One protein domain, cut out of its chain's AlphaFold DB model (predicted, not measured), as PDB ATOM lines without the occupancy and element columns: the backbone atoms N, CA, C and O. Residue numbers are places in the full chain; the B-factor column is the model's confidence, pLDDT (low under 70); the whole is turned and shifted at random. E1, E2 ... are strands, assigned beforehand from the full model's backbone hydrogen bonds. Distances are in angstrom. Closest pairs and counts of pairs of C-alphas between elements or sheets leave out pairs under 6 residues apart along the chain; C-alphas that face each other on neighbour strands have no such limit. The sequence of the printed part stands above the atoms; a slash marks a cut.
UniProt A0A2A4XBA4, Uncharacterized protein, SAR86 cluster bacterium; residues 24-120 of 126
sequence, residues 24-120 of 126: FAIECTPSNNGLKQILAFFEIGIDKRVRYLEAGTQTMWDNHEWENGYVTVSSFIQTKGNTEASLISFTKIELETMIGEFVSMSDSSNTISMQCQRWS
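Overview. This is residues 24 to 120 of the 126 residues of an uncharacterized protein of SAR86 cluster bacterium (UniProt A0A2A4XBA4). One twisted sheet of seven strands curls like part of a barrel and is folded back on itself. The short leaf of E2 and E1 faces the larger leaf of E6, E5, E4 and E3, with E7 as the hinge, and the edge strands E2 and E3 stay apart, leaving the barrel unclosed. The long link from E2 to E3, residues 43 to 57, has no named element. The printed part has 97 residues with seven named strands, E1 to E7 along the chain, and no named helix; the sheet's order is E2 E1 E7 E6 E5 E4 E3, all antiparallel, and the class is all strand. The whole is compact, with a radius of gyration of the C-alphas of 13.9 A and spans of 42 by 35 by 22 A.

Arrangement. Begin at the hinge, E7, residues 111 to 119. Its neighbour E6, residues 99 to 104, is antiparallel to it at 129 degrees; look for N 114 and O 100, 2.8 A apart, within hydrogen-bond range. Walk on to E5, residues 86 to 94, where N 101 and O 92 are 2.8 A apart across E6 and E5. Next comes E4, residues 70 to 79, with N 73 and O 91 at 2.8 A across E5 and E4. The edge strand E3, residues 58 to 67, forms a hairpin with E4, with N 63 and O 74 at 2.8 A. E3 E4 E5 E6 E7 form a meander, each strand the antiparallel neighbour of the one before. From E7 the other way, E1, residues 24 to 30, is antiparallel at 147 degrees, with N 119 and O 25 at 2.7 A. The other edge strand, E2, residues 37 to 42, forms a hairpin with E1, with N 26 and O 39 at 2.8 A. E2 and E4 are only just apart, their closest C-alphas 8.1 A from each other.

Along the chain. Find C-alpha 24 at (-12.498, 51.491, -57.203), where E1 begins; it runs 19.6 A, and E2 16.4 A. E3 starts at C-alpha 58, (5.201, 61.362, -37.955), and runs 29.4 A; E4 returns over 29.9 A. E5 measures 24.6 A and E6 17.1 A. E7 runs 24.1 A to C-alpha 119 at (-16.506, 48.738, -54.656).

Size, cuts and confidence. The two C-alphas farthest apart are those of Gly 81 and Thr 97, 41.8 A. The printed part has no cut. The link from E2 to E3 is long, and confidence is under 70 at residues 42 to 59 and at residue 120.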
ATOM      1  N   PHE A  24     -11.736  52.417 -58.032       75.56
ATOM      2  CA  PHE A  24     -12.498  51.491 -57.203       75.56
ATOM      3  C   PHE A  24     -11.885  51.430 -55.810       75.56
ATOM      4  O   PHE A  24     -10.719  51.748 -55.615       75.56
ATOM      5  N   ALA A  25     -12.664  51.001 -54.833       82.62
ATOM      6  CA  ALA A  25     -12.174  50.651 -53.517       82.62
ATOM      7  C   ALA A  25     -12.273  49.141 -53.296       82.62
ATOM      8  O   ALA A  25     -13.058  48.452 -53.944       82.62
ATOM      9  N   ILE A  26     -11.486  48.618 -52.372       84.50
ATOM     10  CA  ILE A  26     -11.655  47.290 -51.797       84.50
ATOM     11  C   ILE A  26     -11.905  47.490 -50.305       84.50
ATOM     12  O   ILE A  26     -11.087  48.087 -49.609       84.50
ATOM     13  N   GLU A  27     -13.050  47.021 -49.817       88.06
ATOM     14  CA  GLU A  27     -13.326  46.947 -48.381       88.06
ATOM     15  C   GLU A  27     -12.958  45.547 -47.898       88.06
ATOM     16  O   GLU A  27     -13.493  44.574 -48.422       88.06
ATOM     17  N   CYS A  28     -12.093  45.446 -46.893       86.56
ATOM     18  CA  CYS A  28     -11.707  44.199 -46.245       86.56
ATOM     19  C   CYS A  28     -12.216  44.171 -44.801       86.56
ATOM     20  O   CYS A  28     -11.932  45.066 -44.000       86.56
ATOM     21  N   THR A  29     -12.978  43.132 -44.472       91.69
ATOM     22  CA  THR A  29     -13.503  42.877 -43.128       91.69
ATOM     23  C   THR A  29     -12.675  41.773 -42.470       91.69
ATOM     24  O   THR A  29     -12.638  40.659 -42.997       91.69
ATOM     25  N   PRO A  30     -12.008  42.047 -41.339       90.88
ATOM     26  CA  PRO A  30     -11.184  41.054 -40.663       90.88
ATOM     27  C   PRO A  30     -12.024  40.008 -39.922       90.88
ATOM     28  O   PRO A  30     -13.077  40.315 -39.361       90.88
ATOM     29  N   SER A  31     -11.536  38.769 -39.881       91.19
ATOM     30  CA  SER A  31     -12.214  37.629 -39.242       91.19
ATOM     31  C   SER A  31     -12.321  37.744 -37.717       91.19
ATOM     32  O   SER A  31     -13.177  37.113 -37.102       91.19
ATOM     33  N   ASN A  32     -11.475  38.569 -37.097       88.81
ATOM     34  CA  ASN A  32     -11.388  38.751 -35.649       88.81
ATOM     35  C   ASN A  32     -12.238  39.918 -35.108       88.81
ATOM     36  O   ASN A  32     -11.990  40.384 -33.997       88.81
ATOM     37  N   ASN A  33     -13.212  40.417 -35.878       82.12
ATOM     38  CA  ASN A  33     -14.008  41.612 -35.551       82.12
ATOM     39  C   ASN A  33     -13.180  42.904 -35.374       82.12
ATOM     40  O   ASN A  33     -13.630  43.846 -34.719       82.12
ATOM     41  N   GLY A  34     -11.974  42.961 -35.943       79.00
ATOM     42  CA  GLY A  34     -11.162  44.173 -36.009       79.00
ATOM     43  C   GLY A  34     -11.767  45.276 -36.889       79.00
ATOM     44  O   GLY A  34     -12.828  45.130 -37.502       79.00
ATOM     45  N   LEU A  35     -11.064  46.405 -36.975       79.00
ATOM     46  CA  LEU A  35     -11.476  47.521 -37.824       79.00
ATOM     47  C   LEU A  35     -11.385  47.142 -39.305       79.00
ATOM     48  O   LEU A  35     -10.347  46.672 -39.776       79.00
ATOM     49  N   LYS A  36     -12.471  47.401 -40.038       82.12
ATOM     50  CA  LYS A  36     -12.499  47.268 -41.495       82.12
ATOM     51  C   LYS A  36     -11.436  48.153 -42.141       82.12
ATOM     52  O   LYS A  36     -11.255  49.300 -41.733       82.12
ATOM     53  N   GLN A  37     -10.803  47.634 -43.185       82.81
ATOM     54  CA  GLN A  37      -9.869  48.378 -44.025       82.81
ATOM     55  C   GLN A  37     -10.568  48.770 -45.325       82.81
ATOM     56  O   GLN A  37     -11.229  47.938 -45.944       82.81
ATOM     57  N   ILE A  38     -10.438  50.029 -45.744       82.75
ATOM     58  CA  ILE A  38     -10.963  50.511 -47.029       82.75
ATOM     59  C   ILE A  38      -9.783  51.024 -47.846       82.75
ATOM     60  O   ILE A  38      -9.196  52.055 -47.522       82.75
ATOM     61  N   LEU A  39      -9.448  50.298 -48.908       82.12
ATOM     62  CA  LEU A  39      -8.315  50.565 -49.788       82.12
ATOM     63  C   LEU A  39      -8.837  51.181 -51.085       82.12
ATOM     64  O   LEU A  39      -9.549  50.511 -51.825       82.12
ATOM     65  N   ALA A  40      -8.529  52.448 -51.356       76.75
ATOM     66  CA  ALA A  40      -8.996  53.146 -52.554       76.75
ATOM     67  C   ALA A  40      -7.907  53.200 -53.637       76.75
ATOM     68  O   ALA A  40      -6.787  53.633 -53.374       76.75
ATOM     69  N   PHE A  41      -8.268  52.812 -54.859       75.00
ATOM     70  CA  PHE A  41      -7.426  52.808 -56.051       75.00
ATOM     71  C   PHE A  41      -8.026  53.758 -57.096       75.00
ATOM     72  O   PHE A  41      -9.126  53.528 -57.602       75.00
ATOM     73  N   PHE A  42      -7.313  54.837 -57.416       68.75
ATOM     74  CA  PHE A  42      -7.715  55.819 -58.428       68.75
ATOM     75  C   PHE A  42      -7.010  55.500 -59.760       68.75
ATOM     76  O   PHE A  42      -5.819  55.201 -59.754       68.75
ATOM     77  N   GLU A  43      -7.714  55.536 -60.900       54.94
ATOM     78  CA  GLU A  43      -7.158  55.149 -62.217       54.94
ATOM     79  C   GLU A  43      -6.170  56.166 -62.800       54.94
ATOM     80  O   GLU A  43      -5.473  55.863 -63.771       54.94
ATOM     81  N   ILE A  44      -6.074  57.376 -62.244       52.53
ATOM     82  CA  ILE A  44      -5.220  58.409 -62.827       52.53
ATOM     83  C   ILE A  44      -3.774  58.231 -62.352       52.53
ATOM     84  O   ILE A  44      -3.349  58.841 -61.379       52.53
ATOM     85  N   GLY A  45      -3.026  57.421 -63.102       42.88
ATOM     86  CA  GLY A  45      -1.566  57.462 -63.172       42.88
ATOM     87  C   GLY A  45      -0.836  56.844 -61.981       42.88
ATOM     88  O   GLY A  45      -0.705  57.467 -60.937       42.88
ATOM     89  N   ILE A  46      -0.327  55.629 -62.204       44.28
ATOM     90  CA  ILE A  46       0.929  55.056 -61.687       44.28
ATOM     91  C   ILE A  46       1.552  55.877 -60.541       44.28
ATOM     92  O   ILE A  46       2.160  56.918 -60.782       44.28
ATOM     93  N   ASP A  47       1.425  55.365 -59.317       49.50
ATOM     94  CA  ASP A  47       1.988  55.909 -58.080       49.50
ATOM     95  C   ASP A  47       1.498  57.311 -57.676       49.50
ATOM     96  O   ASP A  47       1.986  58.323 -58.177       49.50
ATOM     97  N   LYS A  48       0.688  57.392 -56.607       43.28
ATOM     98  CA  LYS A  48       1.104  58.034 -55.335       43.28
ATOM     99  C   LYS A  48      -0.060  58.335 -54.385       43.28
ATOM    100  O   LYS A  48      -0.950  59.120 -54.683       43.28
ATOM    101  N   ARG A  49       0.139  57.850 -53.153       43.16
ATOM    102  CA  ARG A  49      -0.310  58.406 -51.862       43.16
ATOM    103  C   ARG A  49      -1.809  58.337 -51.563       43.16
ATOM    104  O   ARG A  49      -2.560  59.283 -51.795       43.16
ATOM    105  N   VAL A  50      -2.203  57.279 -50.853       40.97
ATOM    106  CA  VAL A  50      -3.416  57.311 -50.029       40.97
ATOM    107  C   VAL A  50      -3.118  58.147 -48.769       40.97
ATOM    108  O   VAL A  50      -2.268  57.809 -47.959       40.97
ATOM    109  N   ARG A  51      -3.764  59.321 -48.730       42.78
ATOM    110  CA  ARG A  51      -3.914  60.349 -47.673       42.78
ATOM    111  C   ARG A  51      -2.778  60.615 -46.667       42.78
ATOM    112  O   ARG A  51      -2.591  59.932 -45.671       42.78
ATOM    113  N   TYR A  52      -2.217  61.811 -46.853       43.72
ATOM    114  CA  TYR A  52      -1.512  62.656 -45.887       43.72
ATOM    115  C   TYR A  52      -2.294  62.842 -44.567       43.72
ATOM    116  O   TYR A  52      -3.318  63.528 -44.530       43.72
ATOM    117  N   LEU A  53      -1.763  62.300 -43.472       40.72
ATOM    118  CA  LEU A  53      -1.997  62.778 -42.106       40.72
ATOM    119  C   LEU A  53      -0.621  63.151 -41.534       40.72
ATOM    120  O   LEU A  53      -0.006  62.393 -40.794       40.72
ATOM    121  N   GLU A  54      -0.096  64.314 -41.935       41.72
ATOM    122  CA  GLU A  54       1.057  64.929 -41.264       41.72
ATOM    123  C   GLU A  54       0.607  65.421 -39.882       41.72
ATOM    124  O   GLU A  54       0.240  66.579 -39.683       41.72
ATOM    125  N   ALA A  55       0.606  64.530 -38.897       45.78
ATOM    126  CA  ALA A  55       0.407  64.903 -37.505       45.78
ATOM    127  C   ALA A  55       1.768  65.234 -36.875       45.78
ATOM    128  O   ALA A  55       2.297  64.431 -36.121       45.78
ATOM    129  N   GLY A  56       2.348  66.392 -37.217       49.19
ATOM    130  CA  GLY A  56       3.421  67.127 -36.505       49.19
ATOM    131  C   GLY A  56       4.788  66.459 -36.234       49.19
ATOM    132  O   GLY A  56       5.799  67.160 -36.146       49.19
ATOM    133  N   THR A  57       4.865  65.139 -36.090       56.38
ATOM    134  CA  THR A  57       6.054  64.371 -35.688       56.38
ATOM    135  C   THR A  57       6.229  63.071 -36.475       56.38
ATOM    136  O   THR A  57       7.311  62.481 -36.411       56.38
ATOM    137  N   GLN A  58       5.208  62.625 -37.215       62.53
ATOM    138  CA  GLN A  58       5.201  61.362 -37.955       62.53
ATOM    139  C   GLN A  58       4.574  61.562 -39.338       62.53
ATOM    140  O   GLN A  58       3.514  62.174 -39.462       62.53
ATOM    141  N   THR A  59       5.245  61.046 -40.366       63.75
ATOM    142  CA  THR A  59       4.713  60.960 -41.731       63.75
ATOM    143  C   THR A  59       4.256  59.527 -41.960       63.75
ATOM    144  O   THR A  59       5.047  58.608 -41.756       63.75
ATOM    145  N   MET A  60       3.001  59.339 -42.370       70.94
ATOM    146  CA  MET A  60       2.449  58.039 -42.756       70.94
ATOM    147  C   MET A  60       2.082  58.047 -44.236       70.94
ATOM    148  O   MET A  60       1.597  59.059 -44.751       70.94
ATOM    149  N   TRP A  61       2.324  56.934 -44.918       72.69
ATOM    150  CA  TRP A  61       1.897  56.739 -46.300       72.69
ATOM    151  C   TRP A  61       1.727  55.261 -46.619       72.69
ATOM    152  O   TRP A  61       2.385  54.403 -46.026       72.69
ATOM    153  N   ASP A  62       0.896  55.002 -47.622       75.62
ATOM    154  CA  ASP A  62       0.708  53.675 -48.189       75.62
ATOM    155  C   ASP A  62       1.382  53.568 -49.562       75.62
ATOM    156  O   ASP A  62       1.366  54.512 -50.363       75.62
ATOM    157  N   ASN A  63       1.953  52.399 -49.829       82.25
ATOM    158  CA  ASN A  63       2.390  51.948 -51.145       82.25
ATOM    159  C   ASN A  63       1.557  50.736 -51.568       82.25
ATOM    160  O   ASN A  63       1.021  50.031 -50.712       82.25
ATOM    161  N   HIS A  64       1.480  50.461 -52.864       84.81
ATOM    162  CA  HIS A  64       0.874  49.233 -53.354       84.81
ATOM    163  C   HIS A  64       1.712  48.583 -54.452       84.81
ATOM    164  O   HIS A  64       2.334  49.264 -55.262       84.81
ATOM    165  N   GLU A  65       1.697  47.258 -54.480       87.12
ATOM    166  CA  GLU A  65       2.365  46.439 -55.483       87.12
ATOM    167  C   GLU A  65       1.350  45.484 -56.107       87.12
ATOM    168  O   GLU A  65       0.581  44.824 -55.401       87.12
ATOM    169  N   TRP A  66       1.328  45.452 -57.439       86.69
ATOM    170  CA  TRP A  66       0.466  44.574 -58.218       86.69
ATOM    171  C   TRP A  66       1.285  43.394 -58.721       86.69
ATOM    172  O   TRP A  66       2.190  43.556 -59.540       86.69
ATOM    173  N   GLU A  67       0.926  42.204 -58.263       88.06
ATOM    174  CA  GLU A  67       1.469  40.938 -58.743       88.06
ATOM    175  C   GLU A  67       0.368  40.179 -59.496       88.06
ATOM    176  O   GLU A  67      -0.816  40.508 -59.406       88.06
ATOM    177  N   ASN A  68       0.730  39.151 -60.265       88.62
ATOM    178  CA  ASN A  68      -0.255  38.400 -61.038       88.62
ATOM    179  C   ASN A  68      -1.326  37.778 -60.116       88.62
ATOM    180  O   ASN A  68      -1.032  36.841 -59.377       88.62
ATOM    181  N   GLY A  69      -2.551  38.313 -60.156       88.56
ATOM    182  CA  GLY A  69      -3.675  37.874 -59.322       88.56
ATOM    183  C   GLY A  69      -3.712  38.442 -57.899       88.56
ATOM    184  O   GLY A  69      -4.673  38.164 -57.185       88.56
ATOM    185  N   TYR A  70      -2.743  39.266 -57.486       92.25
ATOM    186  CA  TYR A  70      -2.677  39.816 -56.128       92.25
ATOM    187  C   TYR A  70      -2.417  41.323 -56.114       92.25
ATOM    188  O   TYR A  70      -1.769  41.882 -56.997       92.25
ATOM    189  N   VAL A  71      -2.874  41.976 -55.049       90.44
ATOM    190  CA  VAL A  71      -2.422  43.316 -54.672       90.44
ATOM    191  C   VAL A  71      -1.934  43.302 -53.234       90.44
ATOM    192  O   VAL A  71      -2.617  42.788 -52.346       90.44
ATOM    193  N   THR A  72      -0.761  43.876 -52.998       92.25
ATOM    194  CA  THR A  72      -0.229  44.092 -51.650       92.25
ATOM    195  C   THR A  72      -0.226  45.583 -51.364       92.25
ATOM    196  O   THR A  72       0.350  46.348 -52.129       92.25
ATOM    197  N   VAL A  73      -0.860  46.007 -50.274       89.19
ATOM    198  CA  VAL A  73      -0.833  47.389 -49.782       89.19
ATOM    199  C   VAL A  73      -0.021  47.437 -48.499       89.19
ATOM    200  O   VAL A  73      -0.361  46.766 -47.528       89.19
ATOM    201  N   SER A  74       1.039  48.236 -48.492       88.75
ATOM    202  CA  SER A  74       1.995  48.350 -47.390       88.75
ATOM    203  C   SER A  74       1.959  49.752 -46.804       88.75
ATOM    204  O   SER A  74       2.101  50.729 -47.539       88.75
ATOM    205  N   SER A  75       1.821  49.846 -45.486       86.12
ATOM    206  CA  SER A  75       1.786  51.109 -44.750       86.12
ATOM    207  C   SER A  75       3.114  51.346 -44.050       86.12
ATOM    208  O   SER A  75       3.664  50.447 -43.406       86.12
ATOM    209  N   PHE A  76       3.612  52.574 -44.134       86.31
ATOM    210  CA  PHE A  76       4.899  52.973 -43.574       86.31
ATOM    211  C   PHE A  76       4.753  54.175 -42.655       86.31
ATOM    212  O   PHE A  76       3.863  55.011 -42.827       86.31
ATOM    213  N   ILE A  77       5.679  54.277 -41.706       85.94
ATOM    214  CA  ILE A  77       5.836  55.445 -40.851       85.94
ATOM    215  C   ILE A  77       7.281  55.938 -40.863       85.94
ATOM    216  O   ILE A  77       8.225  55.153 -40.792       85.94
ATOM    217  N   GLN A  78       7.456  57.254 -40.903       82.38
ATOM    218  CA  GLN A  78       8.742  57.905 -40.680       82.38
ATOM    219  C   GLN A  78       8.596  58.970 -39.602       82.38
ATOM    220  O   GLN A  78       7.831  59.930 -39.736       82.38
ATOM    221  N   THR A  79       9.339  58.795 -38.514       81.62
ATOM    222  CA  THR A  79       9.421  59.756 -37.415       81.62
ATOM    223  C   THR A  79      10.375  60.895 -37.771       81.62
ATOM    224  O   THR A  79      11.383  60.710 -38.457       81.62
ATOM    225  N   LYS A  80      10.074  62.104 -37.292       77.56
ATOM    226  CA  LYS A  80      10.938  63.275 -37.488       77.56
ATOM    227  C   LYS A  80      12.354  63.001 -36.965       77.56
ATOM    228  O   LYS A  80      12.527  62.666 -35.798       77.56
ATOM    229  N   GLY A  81      13.353  63.211 -37.821       78.75
ATOM    230  CA  GLY A  81      14.766  62.978 -37.501       78.75
ATOM    231  C   GLY A  81      15.281  61.585 -37.870       78.75
ATOM    232  O   GLY A  81      16.485  61.370 -37.791       78.75
ATOM    233  N   ASN A  82      14.410  60.671 -38.312       78.12
ATOM    234  CA  ASN A  82      14.824  59.396 -38.890       78.12
ATOM    235  C   ASN A  82      14.955  59.516 -40.416       78.12
ATOM    236  O   ASN A  82      14.089  60.097 -41.074       78.12
ATOM    237  N   THR A  83      16.028  58.975 -40.991       80.56
ATOM    238  CA  THR A  83      16.255  58.962 -42.445       80.56
ATOM    239  C   THR A  83      15.516  57.831 -43.145       80.56
ATOM    240  O   THR A  83      15.265  57.928 -44.342       80.56
ATOM    241  N   GLU A  84      15.142  56.785 -42.408       83.44
ATOM    242  CA  GLU A  84      14.498  55.594 -42.954       83.44
ATOM    243  C   GLU A  84      13.041  55.480 -42.499       83.44
ATOM    244  O   GLU A  84      12.670  55.870 -41.388       83.44
ATOM    245  N   ALA A  85      12.212  54.936 -43.385       84.56
ATOM    246  CA  ALA A  85      10.831  54.587 -43.094       84.56
ATOM    247  C   ALA A  85      10.754  53.169 -42.525       84.56
ATOM    248  O   ALA A  85      11.452  52.271 -42.995       84.56
ATOM    249  N   SER A  86       9.871  52.942 -41.562       89.00
ATOM    250  CA  SER A  86       9.583  51.607 -41.037       89.00
ATOM    251  C   SER A  86       8.234  51.124 -41.556       89.00
ATOM    252  O   SER A  86       7.246  51.857 -41.494       89.00
ATOM    253  N   LEU A  87       8.186  49.888 -42.057       89.19
ATOM    254  CA  LEU A  87       6.928  49.202 -42.347       89.19
ATOM    255  C   LEU A  87       6.163  49.014 -41.030       89.19
ATOM    256  O   LEU A  87       6.747  48.576 -40.041       89.19
ATOM    257  N   ILE A  88       4.874  49.344 -41.012       89.75
ATOM    258  CA  ILE A  88       4.014  49.163 -39.828       89.75
ATOM    259  C   ILE A  88       2.958  48.085 -40.039       89.75
ATOM    260  O   ILE A  88       2.558  47.428 -39.082       89.75
ATOM    261  N   SER A  89       2.538  47.867 -41.280       89.56
ATOM    262  CA  SER A  89       1.590  46.820 -41.635       89.56
ATOM    263  C   SER A  89       1.586  46.584 -43.132       89.56
ATOM    264  O   SER A  89       1.951  47.472 -43.905       89.56
ATOM    265  N   PHE A  90       1.094  45.427 -43.551       91.44
ATOM    266  CA  PHE A  90       0.710  45.210 -44.937       91.44
ATOM    267  C   PHE A  90      -0.555  44.360 -45.035       91.44
ATOM    268  O   PHE A  90      -0.903  43.608 -44.125       91.44
ATOM    269  N   THR A  91      -1.246  44.512 -46.156       92.06
ATOM    270  CA  THR A  91      -2.428  43.755 -46.552       92.06
ATOM    271  C   THR A  91      -2.164  43.135 -47.912       92.06
ATOM    272  O   THR A  91      -1.979  43.877 -48.872       92.06
ATOM    273  N   LYS A  92      -2.179  41.808 -48.023       95.19
ATOM    274  CA  LYS A  92      -2.138  41.101 -49.312       95.19
ATOM    275  C   LYS A  92      -3.533  40.599 -49.656       95.19
ATOM    276  O   LYS A  92      -4.186  40.025 -48.794       95.19
ATOM    277  N   ILE A  93      -3.999  40.822 -50.881       94.38
ATOM    278  CA  ILE A  93      -5.347  40.450 -51.337       94.38
ATOM    279  C   ILE A  93      -5.237  39.675 -52.641       94.38
ATOM    280  O   ILE A  93      -4.630  40.158 -53.595       94.38
ATOM    281  N   GLU A  94      -5.858  38.502 -52.691       96.00
ATOM    282  CA  GLU A  94      -6.095  37.754 -53.923       96.00
ATOM    283  C   GLU A  94      -7.302  38.343 -54.660       96.00
ATOM    284  O   GLU A  94      -8.398  38.442 -54.113       96.00
ATOM    285  N   LEU A  95      -7.112  38.760 -55.908       89.94
ATOM    286  CA  LEU A  95      -8.101  39.539 -56.658       89.94
ATOM    287  C   LEU A  95      -9.262  38.697 -57.197       89.94
ATOM    288  O   LEU A  95     -10.342  39.237 -57.425       89.94
ATOM    289  N   GLU A  96      -9.048  37.400 -57.424       92.25
ATOM    290  CA  GLU A  96     -10.084  36.492 -57.931       92.25
ATOM    291  C   GLU A  96     -11.050  36.068 -56.819       92.25
ATOM    292  O   GLU A  96     -12.267  36.166 -56.970       92.25
ATOM    293  N   THR A  97     -10.506  35.637 -55.679       95.50
ATOM    294  CA  THR A  97     -11.289  35.141 -54.537       95.50
ATOM    295  C   THR A  97     -11.705  36.255 -53.577       95.50
ATOM    296  O   THR A  97     -12.609  36.067 -52.761       95.50
ATOM    297  N   MET A  98     -11.059  37.423 -53.665       94.81
ATOM    298  CA  MET A  98     -11.198  38.540 -52.730       94.81
ATOM    299  C   MET A  98     -10.922  38.138 -51.273       94.81
ATOM    300  O   MET A  98     -11.516  38.687 -50.343       94.81
ATOM    301  N   ILE A  99     -10.010  37.188 -51.064       96.56
ATOM    302  CA  ILE A  99      -9.491  36.824 -49.743       96.56
ATOM    303  C   ILE A  99      -8.241  37.659 -49.470       96.56
ATOM    304  O   ILE A  99      -7.393  37.832 -50.346       96.56
ATOM    305  N   GLY A 100      -8.136  38.199 -48.257       95.25
ATOM    306  CA  GLY A 100      -6.999  39.006 -47.836       95.25
ATOM    307  C   GLY A 100      -6.338  38.511 -46.558       95.25
ATOM    308  O   GLY A 100      -6.951  37.842 -45.731       95.25
ATOM    309  N   GLU A 101      -5.087  38.905 -46.373       95.56
ATOM    310  CA  GLU A 101      -4.300  38.690 -45.165       95.56
ATOM    311  C   GLU A 101      -3.715  40.023 -44.715       95.56
ATOM    312  O   GLU A 101      -3.056  40.714 -45.493       95.56
ATOM    313  N   PHE A 102      -3.974  40.394 -43.465       92.12
ATOM    314  CA  PHE A 102      -3.404  41.574 -42.828       92.12
ATOM    315  C   PHE A 102      -2.364  41.159 -41.797       92.12
ATOM    316  O   PHE A 102      -2.624  40.292 -40.960       92.12
ATOM    317  N   VAL A 103      -1.216  41.828 -41.817       92.56
ATOM    318  CA  VAL A 103      -0.152  41.642 -40.832       92.56
ATOM    319  C   VAL A 103       0.238  43.000 -40.265       92.56
ATOM    320  O   VAL A 103       0.602  43.911 -41.010       92.56
ATOM    321  N   SER A 104       0.193  43.127 -38.937       89.31
ATOM    322  CA  SER A 104       0.770  44.269 -38.221       89.31
ATOM    323  C   SER A 104       2.202  43.951 -37.819       89.31
ATOM    324  O   SER A 104       2.467  42.898 -37.248       89.31
ATOM    325  N   MET A 105       3.134  44.875 -38.034       89.31
ATOM    326  CA  MET A 105       4.524  44.689 -37.600       89.31
ATOM    327  C   MET A 105       4.674  44.762 -36.075       89.31
ATOM    328  O   MET A 105       5.662  44.274 -35.538       89.31
ATOM    329  N   SER A 106       3.689  45.318 -35.357       83.94
ATOM    330  CA  SER A 106       3.664  45.296 -33.887       83.94
ATOM    331  C   SER A 106       3.355  43.913 -33.300       83.94
ATOM    332  O   SER A 106       3.624  43.682 -32.126       83.94
ATOM    333  N   ASP A 107       2.745  43.028 -34.089       80.00
ATOM    334  CA  ASP A 107       2.378  41.655 -33.722       80.00
ATOM    335  C   ASP A 107       2.486  40.771 -34.973       80.00
ATOM    336  O   ASP A 107       1.503  40.250 -35.499       80.00
ATOM    337  N   SER A 108       3.705  40.660 -35.511       73.12
ATOM    338  CA  SER A 108       3.946  39.986 -36.794       73.12
ATOM    339  C   SER A 108       3.725  38.472 -36.741       73.12
ATOM    340  O   SER A 108       3.706  37.819 -37.780       73.12
ATOM    341  N   SER A 109       3.579  37.901 -35.541       75.06
ATOM    342  CA  SER A 109       3.157  36.514 -35.324       75.06
ATOM    343  C   SER A 109       1.695  36.263 -35.685       75.06
ATOM    344  O   SER A 109       1.293  35.106 -35.804       75.06
ATOM    345  N   ASN A 110       0.899  37.321 -35.832       82.62
ATOM    346  CA  ASN A 110      -0.543  37.230 -35.958       82.62
ATOM    347  C   ASN A 110      -1.001  37.737 -37.329       82.62
ATOM    348  O   ASN A 110      -1.189  38.936 -37.552       82.62
ATOM    349  N   THR A 111      -1.185  36.802 -38.259       91.88
ATOM    350  CA  THR A 111      -1.834  37.076 -39.542       91.88
ATOM    351  C   THR A 111      -3.344  37.039 -39.359       91.88
ATOM    352  O   THR A 111      -3.912  36.032 -38.933       91.88
ATOM    353  N   ILE A 112      -4.013  38.131 -39.717       92.44
ATOM    354  CA  ILE A 112      -5.467  38.248 -39.651       92.44
ATOM    355  C   ILE A 112      -6.033  38.016 -41.049       92.44
ATOM    356  O   ILE A 112      -5.849  38.837 -41.949       92.44
ATOM    357  N   SER A 113      -6.757  36.913 -41.231       95.75
ATOM    358  CA  SER A 113      -7.516  36.675 -42.461       95.75
ATOM    359  C   SER A 113      -8.658  37.682 -42.602       95.75
ATOM    360  O   SER A 113      -9.326  38.041 -41.627       95.75
ATOM    361  N   MET A 114      -8.918  38.116 -43.828       95.00
ATOM    362  CA  MET A 114      -9.934  39.103 -44.163       95.00
ATOM    363  C   MET A 114     -10.777  38.631 -45.340       95.00
ATOM    364  O   MET A 114     -10.258  38.077 -46.308       95.00
ATOM    365  N   GLN A 115     -12.075  38.919 -45.283       96.44
ATOM    366  CA  GLN A 115     -12.947  38.832 -46.448       96.44
ATOM    367  C   GLN A 115     -13.048  40.212 -47.084       96.44
ATOM    368  O   GLN A 115     -13.475  41.167 -46.428       96.44
ATOM    369  N   CYS A 116     -12.685  40.314 -48.355       92.25
ATOM    370  CA  CYS A 116     -12.716  41.564 -49.089       92.25
ATOM    371  C   CYS A 116     -13.859  41.600 -50.112       92.25
ATOM    372  O   CYS A 116     -14.402  40.575 -50.527       92.25
ATOM    373  N   GLN A 117     -14.240  42.813 -50.503       90.50
ATOM    374  CA  GLN A 117     -15.228  43.088 -51.541       90.50
ATOM    375  C   GLN A 117     -14.834  44.342 -52.324       90.50
ATOM    376  O   GLN A 117     -14.405  45.345 -51.747       90.50
ATOM    377  N   ARG A 118     -14.964  44.286 -53.653       85.38
ATOM    378  CA  ARG A 118     -14.640  45.402 -54.543       85.38
ATOM    379  C   ARG A 118     -15.839  46.338 -54.691       85.38
ATOM    380  O   ARG A 118     -16.934  45.917 -55.048       85.38
ATOM    381  N   TRP A 119     -15.587  47.622 -54.494       79.31
ATOM    382  CA  TRP A 119     -16.506  48.738 -54.656       79.31
ATOM    383  C   TRP A 119     -16.039  49.621 -55.811       79.31
ATOM    384  O   TRP A 119     -15.258  50.547 -55.628       79.31
ATOM    385  N   SER A 120     -16.498  49.366 -57.023       66.94
ATOM    386  CA  SER A 120     -16.402  50.363 -58.095       66.94
ATOM    387  C   SER A 120     -17.544  51.376 -57.950       66.94
ATOM    388  O   SER A 120     -18.636  50.979 -57.527       66.94
TER     389      SER A 120